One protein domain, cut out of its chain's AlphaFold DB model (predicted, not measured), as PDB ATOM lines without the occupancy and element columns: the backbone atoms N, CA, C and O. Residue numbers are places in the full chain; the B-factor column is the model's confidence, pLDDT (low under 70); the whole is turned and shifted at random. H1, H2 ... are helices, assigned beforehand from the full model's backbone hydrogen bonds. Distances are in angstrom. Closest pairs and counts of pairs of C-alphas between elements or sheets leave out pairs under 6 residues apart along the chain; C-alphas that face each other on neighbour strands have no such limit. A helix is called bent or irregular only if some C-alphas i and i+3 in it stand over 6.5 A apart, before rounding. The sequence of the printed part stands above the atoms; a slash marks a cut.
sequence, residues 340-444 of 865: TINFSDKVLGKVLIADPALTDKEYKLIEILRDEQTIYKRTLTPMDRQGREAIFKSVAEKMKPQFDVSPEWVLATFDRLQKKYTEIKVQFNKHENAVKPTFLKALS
ATOM      1  N   THR A 340     264.655 220.436 237.084       26.09
ATOM      2  CA  THR A 340     264.929 219.770 235.800       26.09
ATOM      3  C   THR A 340     265.865 218.583 236.023       26.09
ATOM      4  O   THR A 340     266.954 218.737 236.573       26.09
ATOM      5  N   ILE A 341     265.452 217.376 235.617       26.78
ATOM      6  CA  ILE A 341     266.228 216.146 235.826       26.78
ATOM      7  C   ILE A 341     266.270 215.282 234.559       26.78
ATOM      8  O   ILE A 341     265.233 214.891 234.023       26.78
ATOM      9  N   ASN A 342     267.484 214.891 234.161       24.86
ATOM     10  CA  ASN A 342     267.752 213.879 233.138       24.86
ATOM     11  C   ASN A 342     267.616 212.449 233.700       24.86
ATOM     12  O   ASN A 342     268.318 212.073 234.638       24.86
ATOM     13  N   PHE A 343     266.753 211.637 233.081       30.98
ATOM     14  CA  PHE A 343     266.629 210.195 233.326       30.98
ATOM     15  C   PHE A 343     266.528 209.417 232.011       30.98
ATOM     16  O   PHE A 343     265.877 209.854 231.063       30.98
ATOM     17  N   SER A 344     267.101 208.211 231.999       34.78
ATOM     18  CA  SER A 344     266.998 207.233 230.908       34.78
ATOM     19  C   SER A 344     265.674 206.447 230.876       34.78
ATOM     20  O   SER A 344     265.484 205.646 229.970       34.78
ATOM     21  N   ASP A 345     264.729 206.735 231.781       39.16
ATOM     22  CA  ASP A 345     263.319 206.319 231.707       39.16
ATOM     23  C   ASP A 345     262.429 207.577 231.714       39.16
ATOM     24  O   ASP A 345     261.910 208.013 232.744       39.16
ATOM     25  N   LYS A 346     262.304 208.206 230.536       43.66
ATOM     26  CA  LYS A 346     261.839 209.596 230.328       43.66
ATOM     27  C   LYS A 346     260.411 209.937 230.803       43.66
ATOM     28  O   LYS A 346     260.063 211.113 230.819       43.66
ATOM     29  N   VAL A 347     259.593 208.966 231.214       41.38
ATOM     30  CA  VAL A 347     258.174 209.189 231.577       41.38
ATOM     31  C   VAL A 347     257.934 209.127 233.094       41.38
ATOM     32  O   VAL A 347     257.042 209.798 233.604       41.38
ATOM     33  N   LEU A 348     258.757 208.383 233.845       41.41
ATOM     34  CA  LEU A 348     258.486 208.047 235.252       41.41
ATOM     35  C   LEU A 348     258.590 209.254 236.197       41.41
ATOM     36  O   LEU A 348     257.743 209.442 237.062       41.41
ATOM     37  N   GLY A 349     259.632 210.072 236.014       47.84
ATOM     38  CA  GLY A 349     259.854 211.268 236.828       47.84
ATOM     39  C   GLY A 349     258.945 212.428 236.425       47.84
ATOM     40  O   GLY A 349     258.448 213.138 237.285       47.84
ATOM     41  N   LYS A 350     258.668 212.595 235.125       46.41
ATOM     42  CA  LYS A 350     257.899 213.745 234.625       46.41
ATOM     43  C   LYS A 350     256.401 213.656 234.942       46.41
ATOM     44  O   LYS A 350     255.779 214.682 235.177       46.41
ATOM     45  N   VAL A 351     255.831 212.450 234.971       47.47
ATOM     46  CA  VAL A 351     254.381 212.250 235.151       47.47
ATOM     47  C   VAL A 351     253.948 212.298 236.617       47.47
ATOM     48  O   VAL A 351     252.864 212.790 236.903       47.47
ATOM     49  N   LEU A 352     254.779 211.830 237.554       51.97
ATOM     50  CA  LEU A 352     254.452 211.916 238.981       51.97
ATOM     51  C   LEU A 352     254.720 213.319 239.544       51.97
ATOM     52  O   LEU A 352     253.949 213.777 240.369       51.97
ATOM     53  N   ILE A 353     255.746 214.034 239.066       53.47
ATOM     54  CA  ILE A 353     256.106 215.365 239.598       53.47
ATOM     55  C   ILE A 353     255.110 216.469 239.181       53.47
ATOM     56  O   ILE A 353     255.088 217.536 239.779       53.47
ATOM     57  N   ALA A 354     254.268 216.218 238.177       53.28
ATOM     58  CA  ALA A 354     253.250 217.163 237.714       53.28
ATOM     59  C   ALA A 354     251.861 216.922 238.329       53.28
ATOM     60  O   ALA A 354     250.896 217.565 237.919       53.28
ATOM     61  N   ASP A 355     251.727 215.982 239.265       72.56
ATOM     62  CA  ASP A 355     250.447 215.677 239.890       72.56
ATOM     63  C   ASP A 355     250.183 216.642 241.059       72.56
ATOM     64  O   ASP A 355     250.835 216.533 242.107       72.56
ATOM     65  N   PRO A 356     249.227 217.583 240.927       75.56
ATOM     66  CA  PRO A 356     248.930 218.546 241.985       75.56
ATOM     67  C   PRO A 356     248.346 217.876 243.238       75.56
ATOM     68  O   PRO A 356     248.251 218.517 244.279       75.56
ATOM     69  N   ALA A 357     247.945 216.600 243.157       84.56
ATOM     70  CA  ALA A 357     247.407 215.852 244.287       84.56
ATOM     71  C   ALA A 357     248.484 215.221 245.187       84.56
ATOM     72  O   ALA A 357     248.129 214.602 246.193       84.56
ATOM     73  N   LEU A 358     249.771 215.325 244.839       88.56
ATOM     74  CA  LEU A 358     250.846 214.853 245.708       88.56
ATOM     75  C   LEU A 358     251.091 215.836 246.850       88.56
ATOM     76  O   LEU A 358     251.253 217.038 246.651       88.56
ATOM     77  N   THR A 359     251.156 215.303 248.062       93.12
ATOM     78  CA  THR A 359     251.528 216.075 249.250       93.12
ATOM     79  C   THR A 359     253.040 216.314 249.304       93.12
ATOM     80  O   THR A 359     253.817 215.502 248.798       93.12
ATOM     81  N   ASP A 360     253.496 217.369 249.991       90.81
ATOM     82  CA  ASP A 360     254.935 217.641 250.200       90.81
ATOM     83  C   ASP A 360     255.682 216.431 250.795       90.81
ATOM     84  O   ASP A 360     256.828 216.143 250.442       90.81
ATOM     85  N   LYS A 361     254.989 215.664 251.652       93.81
ATOM     86  CA  LYS A 361     255.469 214.394 252.215       93.81
ATOM     87  C   LYS A 361     255.765 213.361 251.127       93.81
ATOM     88  O   LYS A 361     256.788 212.686 251.178       93.81
ATOM     89  N   GLU A 362     254.889 213.228 250.138       93.38
ATOM     90  CA  GLU A 362     255.063 212.289 249.026       93.38
ATOM     91  C   GLU A 362     256.150 212.735 248.055       93.38
ATOM     92  O   GLU A 362     256.930 211.900 247.599       93.38
ATOM     93  N   TYR A 363     256.256 214.038 247.786       90.88
ATOM     94  CA  TYR A 363     257.357 214.584 246.992       90.88
ATOM     95  C   TYR A 363     258.711 214.264 247.625       90.88
ATOM     96  O   TYR A 363     259.605 213.748 246.949       90.88
ATOM     97  N   LYS A 364     258.846 214.485 248.940       92.38
ATOM     98  CA  LYS A 364     260.082 214.158 249.659       92.38
ATOM     99  C   LYS A 364     260.359 212.655 249.691       92.38
ATOM    100  O   LYS A 364     261.512 212.244 249.569       92.38
ATOM    101  N   LEU A 365     259.316 211.831 249.799       91.62
ATOM    102  CA  LEU A 365     259.446 210.379 249.708       91.62
ATOM    103  C   LEU A 365     260.002 209.948 248.340       91.62
ATOM    104  O   LEU A 365     260.924 209.136 248.286       91.62
ATOM    105  N   ILE A 366     259.486 210.506 247.240       89.56
ATOM    106  CA  ILE A 366     259.966 210.221 245.876       89.56
ATOM    107  C   ILE A 366     261.435 210.644 245.714       89.56
ATOM    108  O   ILE A 366     262.222 209.910 245.114       89.56
ATOM    109  N   GLU A 367     261.818 211.793 246.273       90.62
ATOM    110  CA  GLU A 367     263.196 212.296 246.260       90.62
ATOM    111  C   GLU A 367     264.158 211.345 246.994       90.62
ATOM    112  O   GLU A 367     265.169 210.931 246.431       90.62
ATOM    113  N   ILE A 368     263.814 210.909 248.209       89.88
ATOM    114  CA  ILE A 368     264.665 210.001 248.998       89.88
ATOM    115  C   ILE A 368     264.735 208.610 248.359       89.88
ATOM    116  O   ILE A 368     265.812 208.013 248.281       89.88
ATOM    117  N   LEU A 369     263.610 208.092 247.855       85.50
ATOM    118  CA  LEU A 369     263.582 206.811 247.148       85.50
ATOM    119  C   LEU A 369     264.431 206.837 245.879       85.50
ATOM    120  O   LEU A 369     265.002 205.811 245.517       85.50
ATOM    121  N   ARG A 370     264.539 207.982 245.202       81.12
ATOM    122  CA  ARG A 370     265.421 208.145 244.045       81.12
ATOM    123  C   ARG A 370     266.889 208.001 244.440       81.12
ATOM    124  O   ARG A 370     267.630 207.287 243.758       81.12
ATOM    125  N   ASP A 371     267.306 208.655 245.514       80.94
ATOM    126  CA  ASP A 371     268.695 208.612 245.972       80.94
ATOM    127  C   ASP A 371     269.072 207.196 246.436       80.94
ATOM    128  O   ASP A 371     270.083 206.642 245.993       80.94
ATOM    129  N   GLU A 372     268.188 206.546 247.199       79.56
ATOM    130  CA  GLU A 372     268.340 205.148 247.626       79.56
ATOM    131  C   GLU A 372     268.313 204.162 246.449       79.56
ATOM    132  O   GLU A 372     269.149 203.262 246.368       79.56
ATOM    133  N   GLN A 373     267.417 204.343 245.471       66.25
ATOM    134  CA  GLN A 373     267.393 203.496 244.273       66.25
ATOM    135  C   GLN A 373     268.658 203.638 243.426       66.25
ATOM    136  O   GLN A 373     269.032 202.692 242.735       66.25
ATOM    137  N   THR A 374     269.325 204.791 243.455       57.91
ATOM    138  CA  THR A 374     270.583 205.003 242.723       57.91
ATOM    139  C   THR A 374     271.735 204.247 243.389       57.91
ATOM    140  O   THR A 374     272.557 203.640 242.699       57.91
ATOM    141  N   ILE A 375     271.744 204.209 244.723       54.91
ATOM    142  CA  ILE A 375     272.652 203.375 245.524       54.91
ATOM    143  C   ILE A 375     272.346 201.886 245.289       54.91
ATOM    144  O   ILE A 375     273.256 201.083 245.095       54.91
ATOM    145  N   TYR A 376     271.068 201.533 245.187       53.47
ATOM    146  CA  TYR A 376     270.592 200.161 245.024       53.47
ATOM    147  C   TYR A 376     270.753 199.590 243.603       53.47
ATOM    148  O   TYR A 376     271.103 198.425 243.426       53.47
ATOM    149  N   LYS A 377     270.582 200.400 242.547       54.84
ATOM    150  CA  LYS A 377     270.888 199.992 241.159       54.84
ATOM    151  C   LYS A 377     272.367 199.638 240.980       54.84
ATOM    152  O   LYS A 377     272.701 198.910 240.048       54.84
ATOM    153  N   ARG A 378     273.252 200.118 241.864       45.31
ATOM    154  CA  ARG A 378     274.668 199.720 241.902       45.31
ATOM    155  C   ARG A 378     274.895 198.367 242.601       45.31
ATOM    156  O   ARG A 378     275.966 197.793 242.437       45.31
ATOM    157  N   THR A 379     273.897 197.814 243.297       37.91
ATOM    158  CA  THR A 379     273.956 196.562 244.074       37.91
ATOM    159  C   THR A 379     272.813 195.599 243.683       37.91
ATOM    160  O   THR A 379     271.932 195.251 244.460       37.91
ATOM    161  N   LEU A 380     272.795 195.157 242.422       31.08
ATOM    162  CA  LEU A 380     271.690 194.399 241.810       31.08
ATOM    163  C   LEU A 380     271.533 192.943 242.311       31.08
ATOM    164  O   LEU A 380     272.229 192.044 241.843       31.08
ATOM    165  N   THR A 381     270.514 192.684 243.140       38.59
ATOM    166  CA  THR A 381     269.820 191.377 243.252       38.59
ATOM    167  C   THR A 381     268.313 191.592 243.458       38.59
ATOM    168  O   THR A 381     267.936 192.582 244.080       38.59
ATOM    169  N   PRO A 382     267.425 190.719 242.936       47.75
ATOM    170  CA  PRO A 382     265.985 190.811 243.185       47.75
ATOM    171  C   PRO A 382     265.695 190.702 244.687       47.75
ATOM    172  O   PRO A 382     266.056 189.714 245.319       47.75
ATOM    173  N   MET A 383     265.061 191.734 245.249       65.50
ATOM    174  CA  MET A 383     264.843 191.853 246.689       65.50
ATOM    175  C   MET A 383     263.712 190.950 247.181       65.50
ATOM    176  O   MET A 383     262.577 191.016 246.685       65.50
ATOM    177  N   ASP A 384     264.024 190.164 248.205       80.31
ATOM    178  CA  ASP A 384     263.031 189.519 249.046       80.31
ATOM    179  C   ASP A 384     262.262 190.557 249.885       80.31
ATOM    180  O   ASP A 384     262.522 191.763 249.863       80.31
ATOM    181  N   ARG A 385     261.233 190.088 250.588       79.88
ATOM    182  CA  ARG A 385     260.370 190.942 251.411       79.88
ATOM    183  C   ARG A 385     261.156 191.670 252.511       79.88
ATOM    184  O   ARG A 385     260.885 192.840 252.760       79.88
ATOM    185  N   GLN A 386     262.150 191.008 253.104       82.50
ATOM    186  CA  GLN A 386     262.962 191.561 254.189       82.50
ATOM    187  C   GLN A 386     263.850 192.714 253.715       82.50
ATOM    188  O   GLN A 386     263.935 193.738 254.391       82.50
ATOM    189  N   GLY A 387     264.448 192.602 252.525       84.00
ATOM    190  CA  GLY A 387     265.219 193.699 251.943       84.00
ATOM    191  C   GLY A 387     264.366 194.947 251.703       84.00
ATOM    192  O   GLY A 387     264.808 196.060 251.986       84.00
ATOM    193  N   ARG A 388     263.114 194.775 251.253       81.06
ATOM    194  CA  ARG A 388     262.196 195.912 251.059       81.06
ATOM    195  C   ARG A 388     261.862 196.593 252.381       81.06
ATOM    196  O   ARG A 388     261.934 197.813 252.463       81.06
ATOM    197  N   GLU A 389     261.541 195.814 253.411       85.81
ATOM    198  CA  GLU A 389     261.229 196.336 254.749       85.81
ATOM    199  C   GLU A 389     262.420 197.107 255.351       85.81
ATOM    200  O   GLU A 389     262.230 198.184 255.916       85.81
ATOM    201  N   ALA A 390     263.655 196.628 255.156       88.88
ATOM    202  CA  ALA A 390     264.862 197.327 255.603       88.88
ATOM    203  C   ALA A 390     265.062 198.683 254.901       88.88
ATOM    204  O   ALA A 390     265.382 199.676 255.556       88.88
ATOM    205  N   ILE A 391     264.821 198.749 253.586       87.44
ATOM    206  CA  ILE A 391     264.907 200.009 252.833       87.44
ATOM    207  C   ILE A 391     263.830 200.980 253.293       87.44
ATOM    208  O   ILE A 391     264.137 202.134 253.574       87.44
ATOM    209  N   PHE A 392     262.583 200.535 253.422       93.44
ATOM    210  CA  PHE A 392     261.507 201.424 253.854       93.44
ATOM    211  C   PHE A 392     261.698 201.919 255.289       93.44
ATOM    212  O   PHE A 392     261.355 203.064 255.583       93.44
ATOM    213  N   LYS A 393     262.333 201.122 256.156       94.44
ATOM    214  CA  LYS A 393     262.770 201.577 257.478       94.44
ATOM    215  C   LYS A 393     263.838 202.671 257.387       94.44
ATOM    216  O   LYS A 393     263.692 203.700 258.038       94.44
ATOM    217  N   SER A 394     264.850 202.500 256.534       94.19
ATOM    218  CA  SER A 394     265.885 203.520 256.313       94.19
ATOM    219  C   SER A 394     265.320 204.811 255.706       94.19
ATOM    220  O   SER A 394     265.661 205.912 256.135       94.19
ATOM    221  N   VAL A 395     264.397 204.694 254.748       94.19
ATOM    222  CA  VAL A 395     263.706 205.837 254.136       94.19
ATOM    223  C   VAL A 395     262.865 206.583 255.174       94.19
ATOM    224  O   VAL A 395     262.930 207.809 255.232       94.19
ATOM    225  N   ALA A 396     262.137 205.868 256.037       96.25
ATOM    226  CA  ALA A 396     261.386 206.478 257.132       96.25
ATOM    227  C   ALA A 396     262.306 207.216 258.119       96.25
ATOM    228  O   ALA A 396     262.014 208.347 258.498       96.25
ATOM    229  N   GLU A 397     263.457 206.634 258.474       96.38
ATOM    230  CA  GLU A 397     264.464 207.289 259.324       96.38
ATOM    231  C   GLU A 397     265.018 208.575 258.690       96.38
ATOM    232  O   GLU A 397     265.179 209.576 259.386       96.38
ATOM    233  N   LYS A 398     265.236 208.591 257.368       95.56
ATOM    234  CA  LYS A 398     265.677 209.790 256.628       95.56
ATOM    235  C   LYS A 398     264.600 210.861 256.493       95.56
ATOM    236  O   LYS A 398     264.930 212.040 256.403       95.56
ATOM    237  N   MET A 399     263.330 210.468 256.464       96.00
ATOM    238  CA  MET A 399     262.205 211.403 256.426       96.00
ATOM    239  C   MET A 399     261.874 211.989 257.799       96.00
ATOM    240  O   MET A 399     261.389 213.118 257.857       96.00
ATOM    241  N   LYS A 400     262.194 211.271 258.886       96.00
ATOM    242  CA  LYS A 400     261.883 211.641 260.277       96.00
ATOM    243  C   LYS A 400     262.237 213.084 260.680       96.00
ATOM    244  O   LYS A 400     261.446 213.680 261.405       96.00
ATOM    245  N   PRO A 401     263.356 213.692 260.226       95.88
ATOM    246  CA  PRO A 401     263.680 215.080 260.564       95.88
ATOM    247  C   PRO A 401     262.705 216.116 259.988       95.88
ATOM    248  O   PRO A 401     262.616 217.221 260.510       95.88
ATOM    249  N   GLN A 402     262.008 215.786 258.896       94.44
ATOM    250  CA  GLN A 402     261.099 216.703 258.199       94.44
ATOM    251  C   GLN A 402     259.635 216.312 258.387       94.44
ATOM    252  O   GLN A 402     258.756 217.169 258.436       94.44
ATOM    253  N   PHE A 403     259.367 215.014 258.502       96.00
ATOM    254  CA  PHE A 403     258.029 214.460 258.582       96.00
ATOM    255  C   PHE A 403     258.024 213.284 259.550       96.00
ATOM    256  O   PHE A 403     258.791 212.341 259.384       96.00
ATOM    257  N   ASP A 404     257.120 213.303 260.528       95.38
ATOM    258  CA  ASP A 404     256.875 212.135 261.368       95.38
ATOM    259  C   ASP A 404     256.141 211.072 260.535       95.38
ATOM    260  O   ASP A 404     254.931 211.160 260.298       95.38
ATOM    261  N   VAL A 405     256.911 210.143 259.962       96.81
ATOM    262  CA  VAL A 405     256.421 209.072 259.088       96.81
ATOM    263  C   VAL A 405     256.895 207.720 259.598       96.81
ATOM    264  O   VAL A 405     258.075 207.510 259.884       96.81
ATOM    265  N   SER A 406     255.964 206.773 259.693       96.56
ATOM    266  CA  SER A 406     256.285 205.388 260.022       96.56
ATOM    267  C   SER A 406     256.766 204.628 258.773       96.56
ATOM    268  O   SER A 406     256.377 204.966 257.651       96.56
ATOM    269  N   PRO A 407     257.562 203.553 258.929       94.69
ATOM    270  CA  PRO A 407     257.905 202.660 257.817       94.69
ATOM    271  C   PRO A 407     256.672 202.084 257.102       94.69
ATOM    272  O   PRO A 407     256.693 201.888 255.889       94.69
ATOM    273  N   GLU A 408     255.576 201.866 257.833       94.19
ATOM    274  CA  GLU A 408     254.296 201.417 257.274       94.19
ATOM    275  C   GLU A 408     253.657 202.479 256.376       94.19
ATOM    276  O   GLU A 408     253.160 202.153 255.299       94.19
ATOM    277  N   TRP A 409     253.720 203.755 256.776       96.00
ATOM    278  CA  TRP A 409     253.261 204.862 255.939       96.00
ATOM    279  C   TRP A 409     254.070 204.940 254.645       96.00
ATOM    280  O   TRP A 409     253.493 205.094 253.568       96.00
ATOM    281  N   VAL A 410     255.393 204.784 254.736       94.12
ATOM    282  CA  VAL A 410     256.291 204.779 253.575       94.12
ATOM    283  C   VAL A 410     255.935 203.640 252.613       94.12
ATOM    284  O   VAL A 410     255.797 203.881 251.413       94.12
ATOM    285  N   LEU A 411     255.727 202.423 253.126       91.31
ATOM    286  CA  LEU A 411     255.345 201.257 252.325       91.31
ATOM    287  C   LEU A 411     253.968 201.441 251.663       91.31
ATOM    288  O   LEU A 411     253.841 201.277 250.452       91.31
ATOM    289  N   ALA A 412     252.951 201.843 252.430       92.69
ATOM    290  CA  ALA A 412     251.596 202.050 251.915       92.69
ATOM    291  C   ALA A 412     251.538 203.173 250.866       92.69
ATOM    292  O   ALA A 412     250.838 203.065 249.855       92.69
ATOM    293  N   THR A 413     252.301 204.246 251.081       92.56
ATOM    294  CA  THR A 413     252.404 205.365 250.139       92.56
ATOM    295  C   THR A 413     253.140 204.941 248.872       92.56
ATOM    296  O   THR A 413     252.691 205.266 247.774       92.56
ATOM    297  N   PHE A 414     254.212 204.154 248.993       91.25
ATOM    298  CA  PHE A 414     254.909 203.586 247.842       91.25
ATOM    299  C   PHE A 414     253.992 202.693 246.996       91.25
ATOM    300  O   PHE A 414     253.910 202.889 245.783       91.25
ATOM    301  N   ASP A 415     253.242 201.781 247.619       87.94
ATOM    302  CA  ASP A 415     252.292 200.908 246.918       87.94
ATOM    303  C   ASP A 415     251.185 201.716 246.224       87.94
ATOM    304  O   ASP A 415     250.812 201.429 245.080       87.94
ATOM    305  N   ARG A 416     250.693 202.782 246.871       92.38
ATOM    306  CA  ARG A 416     249.726 203.715 246.277       92.38
ATOM    307  C   ARG A 416     250.297 204.428 245.051       92.38
ATOM    308  O   ARG A 416     249.631 204.467 244.013       92.38
ATOM    309  N   LEU A 417     251.514 204.966 245.146       87.12
ATOM    310  CA  LEU A 417     252.199 205.638 244.035       87.12
ATOM    311  C   LEU A 417     252.486 204.667 242.886       87.12
ATOM    312  O   LEU A 417     252.279 205.005 241.720       87.12
ATOM    313  N   GLN A 418     252.893 203.435 243.201       85.75
ATOM    314  CA  GLN A 418     253.132 202.389 242.213       85.75
ATOM    315  C   GLN A 418     251.839 201.993 241.490       85.75
ATOM    316  O   GLN A 418     251.837 201.870 240.262       85.75
ATOM    317  N   LYS A 419     250.726 201.849 242.218       87.62
ATOM    318  CA  LYS A 419     249.409 201.592 241.627       87.62
ATOM    319  C   LYS A 419     248.990 202.732 240.694       87.62
ATOM    320  O   LYS A 419     248.665 202.473 239.534       87.62
ATOM    321  N   LYS A 420     249.096 203.985 241.146       84.31
ATOM    322  CA  LYS A 420     248.781 205.169 240.329       84.31
ATOM    323  C   LYS A 420     249.639 205.229 239.063       84.31
ATOM    324  O   LYS A 420     249.124 205.454 237.972       84.31
ATOM    325  N   TYR A 421     250.929 204.914 239.174       80.62
ATOM    326  CA  TYR A 421     251.821 204.794 238.021       80.62
ATOM    327  C   TYR A 421     251.348 203.726 237.024       80.62
ATOM    328  O   TYR A 421     251.316 203.976 235.818       80.62
ATOM    329  N   THR A 422     250.957 202.538 237.501       77.62
ATOM    330  CA  THR A 422     250.450 201.486 236.606       77.62
ATOM    331  C   THR A 422     249.159 201.895 235.902       77.62
ATOM    332  O   THR A 422     249.010 201.614 234.712       77.62
ATOM    333  N   GLU A 423     248.266 202.615 236.582       83.69
ATOM    334  CA  GLU A 423     247.031 203.143 235.996       83.69
ATOM    335  C   GLU A 423     247.327 204.181 234.906       83.69
ATOM    336  O   GLU A 423     246.825 204.048 233.786       83.69
ATOM    337  N   ILE A 424     248.209 205.150 235.180       75.94
ATOM    338  CA  ILE A 424     248.602 206.167 234.195       75.94
ATOM    339  C   ILE A 424     249.293 205.519 232.994       75.94
ATOM    340  O   ILE A 424     248.999 205.862 231.852       75.94
ATOM    341  N   LYS A 425     250.158 204.523 233.215       73.56
ATOM    342  CA  LYS A 425     250.808 203.779 232.127       73.56
ATOM    343  C   LYS A 425     249.792 203.059 231.237       73.56
ATOM    344  O   LYS A 425     249.935 203.060 230.017       73.56
ATOM    345  N   VAL A 426     248.760 202.455 231.827       82.75
ATOM    346  CA  VAL A 426     247.674 201.818 231.067       82.75
ATOM    347  C   VAL A 426     246.881 202.860 230.275       82.75
ATOM    348  O   VAL A 426     246.566 202.608 229.113       82.75
ATOM    349  N   GLN A 427     246.579 204.023 230.857       74.88
ATOM    350  CA  GLN A 427     245.886 205.111 230.156       74.88
ATOM    351  C   GLN A 427     246.723 205.683 229.006       74.88
ATOM    352  O   GLN A 427     246.206 205.834 227.902       74.88
ATOM    353  N   PHE A 428     248.017 205.913 229.230       72.38
ATOM    354  CA  PHE A 428     248.948 206.375 228.203       72.38
ATOM    355  C   PHE A 428     249.027 205.378 227.046       72.38
ATOM    356  O   PHE A 428     248.827 205.759 225.899       72.38
ATOM    357  N   ASN A 429     249.199 204.086 227.339       69.25
ATOM    358  CA  ASN A 429     249.222 203.046 226.311       69.25
ATOM    359  C   ASN A 429     247.891 202.960 225.546       69.25
ATOM    360  O   ASN A 429     247.889 202.722 224.341       69.25
ATOM    361  N   LYS A 430     246.745 203.146 226.215       81.44
ATOM    362  CA  LYS A 430     245.437 203.213 225.542       81.44
ATOM    363  C   LYS A 430     245.362 204.410 224.592       81.44
ATOM    364  O   LYS A 430     244.901 204.246 223.467       81.44
ATOM    365  N   HIS A 431     245.835 205.578 225.024       71.38
ATOM    366  CA  HIS A 431     245.829 206.795 224.216       71.38
ATOM    367  C   HIS A 431     246.805 206.704 223.035       71.38
ATOM    368  O   HIS A 431     246.434 207.012 221.906       71.38
ATOM    369  N   GLU A 432     248.020 206.203 223.255       68.00
ATOM    370  CA  GLU A 432     249.009 205.962 222.199       68.00
ATOM    371  C   GLU A 432     248.444 205.017 221.129       68.00
ATOM    372  O   GLU A 432     248.489 205.321 219.936       68.00
ATOM    373  N   ASN A 433     247.817 203.915 221.551       71.44
ATOM    374  CA  ASN A 433     247.185 202.963 220.638       71.44
ATOM    375  C   ASN A 433     245.958 203.535 219.905       71.44
ATOM    376  O   ASN A 433     245.630 203.045 218.828       71.44
ATOM    377  N   ALA A 434     245.289 204.557 220.450       72.62
ATOM    378  CA  ALA A 434     244.161 205.230 219.801       72.62
ATOM    379  C   ALA A 434     244.605 206.321 218.806       72.62
ATOM    380  O   ALA A 434     243.992 206.498 217.751       72.62
ATOM    381  N   VAL A 435     245.690 207.040 219.110       64.94
ATOM    382  CA  VAL A 435     246.202 208.136 218.271       64.94
ATOM    383  C   VAL A 435     247.007 207.612 217.086       64.94
ATOM    384  O   VAL A 435     246.870 208.122 215.975       64.94
ATOM    385  N   LYS A 436     247.809 206.563 217.287       62.25
ATOM    386  CA  LYS A 436     248.729 206.040 216.266       62.25
ATOM    387  C   LYS A 436     248.033 205.628 214.954       62.25
ATOM    388  O   LYS A 436     248.517 206.034 213.899       62.25
ATOM    389  N   PRO A 437     246.882 204.927 214.954       64.62
ATOM    390  CA  PRO A 437     246.158 204.606 213.721       64.62
ATOM    391  C   PRO A 437     245.578 205.847 213.033       64.62
ATOM    392  O   PRO A 437     245.568 205.925 211.809       64.62
ATOM    393  N   THR A 438     245.114 206.826 213.811       63.06
ATOM    394  CA  THR A 438     244.506 208.068 213.305       63.06
ATOM    395  C   THR A 438     245.552 208.966 212.646       63.06
ATOM    396  O   THR A 438     245.319 209.492 211.560       63.06
ATOM    397  N   PHE A 439     246.736 209.062 213.249       43.91
ATOM    398  CA  PHE A 439     247.888 209.768 212.694       43.91
ATOM    399  C   PHE A 439     248.406 209.101 211.409       43.91
ATOM    400  O   PHE A 439     248.612 209.774 210.401       43.91
ATOM    401  N   LEU A 440     248.522 207.766 211.399       56.56
ATOM    402  CA  LEU A 440     248.899 207.008 210.199       56.56
ATOM    403  C   LEU A 440     247.862 207.145 209.071       56.56
ATOM    404  O   LEU A 440     248.227 207.245 207.901       56.56
ATOM    405  N   LYS A 441     246.570 207.214 209.410       59.53
ATOM    406  CA  LYS A 441     245.499 207.469 208.440       59.53
ATOM    407  C   LYS A 441     245.579 208.892 207.878       59.53
ATOM    408  O   LYS A 441     245.447 209.050 206.671       59.53
ATOM    409  N   ALA A 442     245.849 209.904 208.704       46.12
ATOM    410  CA  ALA A 442     246.021 211.287 208.249       46.12
ATOM    411  C   ALA A 442     247.216 211.440 207.289       46.12
ATOM    412  O   ALA A 442     247.076 212.063 206.240       46.12
ATOM    413  N   LEU A 443     248.347 210.788 207.582       41.47
ATOM    414  CA  LEU A 443     249.511 210.766 206.686       41.47
ATOM    415  C   LEU A 443     249.201 210.111 205.328       41.47
ATOM    416  O   LEU A 443     249.672 210.591 204.304       41.47
ATOM    417  N   SER A 444     248.342 209.085 205.292       46.31
ATOM    418  CA  SER A 444     247.935 208.436 204.032       46.31
ATOM    419  C   SER A 444     247.035 209.291 203.125       46.31
ATOM    420  O   SER A 444     246.894 208.983 201.941       46.31
TER     421      SER A 444
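This is residues 340 to 444 of the 865 residues of the protein "(pine wood nematode) hypothetical protein" of Bursaphelenchus xylophilus (UniProt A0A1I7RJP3). One very long helix, H4, makes the long axis; it begins beside H3, and the shorter helices H1, H2 and H3 gather along its first part as a small body, while residues 426 to 444 of H4 stick out as a free arm. The printed part has 105 residues with four named helices, in the order H1, H2, H3, H4, and no named strand; the class is all helix. The whole is loose, with a radius of gyration of the C-alphas of 17.3 A, and elongated, spanning 58 by 32 by 26 A.

H1 is residues 348 to 353, beginning at C-alpha 348 (258.486, 208.047, 235.252). H2 is residues 360 to 377, 25.5 A long. H3 is residues 385 to 399, 21.1 A long. H4 is residues 407 to 444, 55.0 A long, ending at C-alpha 444 (247.935, 208.436, 204.032); it is neither bent nor irregular, but only just: C-alphas 434 and 437 are 6.4 A apart.

H1 and H2 are close but not clearly touching, the closest C-alphas being those of Ile 353 and Tyr 363 at 7.5 A. H2, with residues 364 to 369 alone, touches H3, with residues 395 to 399 alone, at a steep tilt of 52 degrees, opposite ways; the closest C-alphas, of Ile 368 and Val 395, are 6.7 A apart. H3 touches residues 407 to 411 of H4 about perpendicular, at 81 degrees, the closest C-alphas being those of Lys 393 and Pro 407 at 5.0 A. H1 and H3 are apart. Every O i to N i+4 pair is within hydrogen-bond range in H2 and H3, against 1 of 2 in H1 and 32 of 34 in H4.

The C-alphas farthest apart, of Pro 401 and Ser 444, are 59.1 A apart. The printed part has no cut, and its three links are short. Residues 377 to 387 also stand free. Confidence is under 70 at residues 340 to 354, 373 to 383, 429, 432 and 435 to 444.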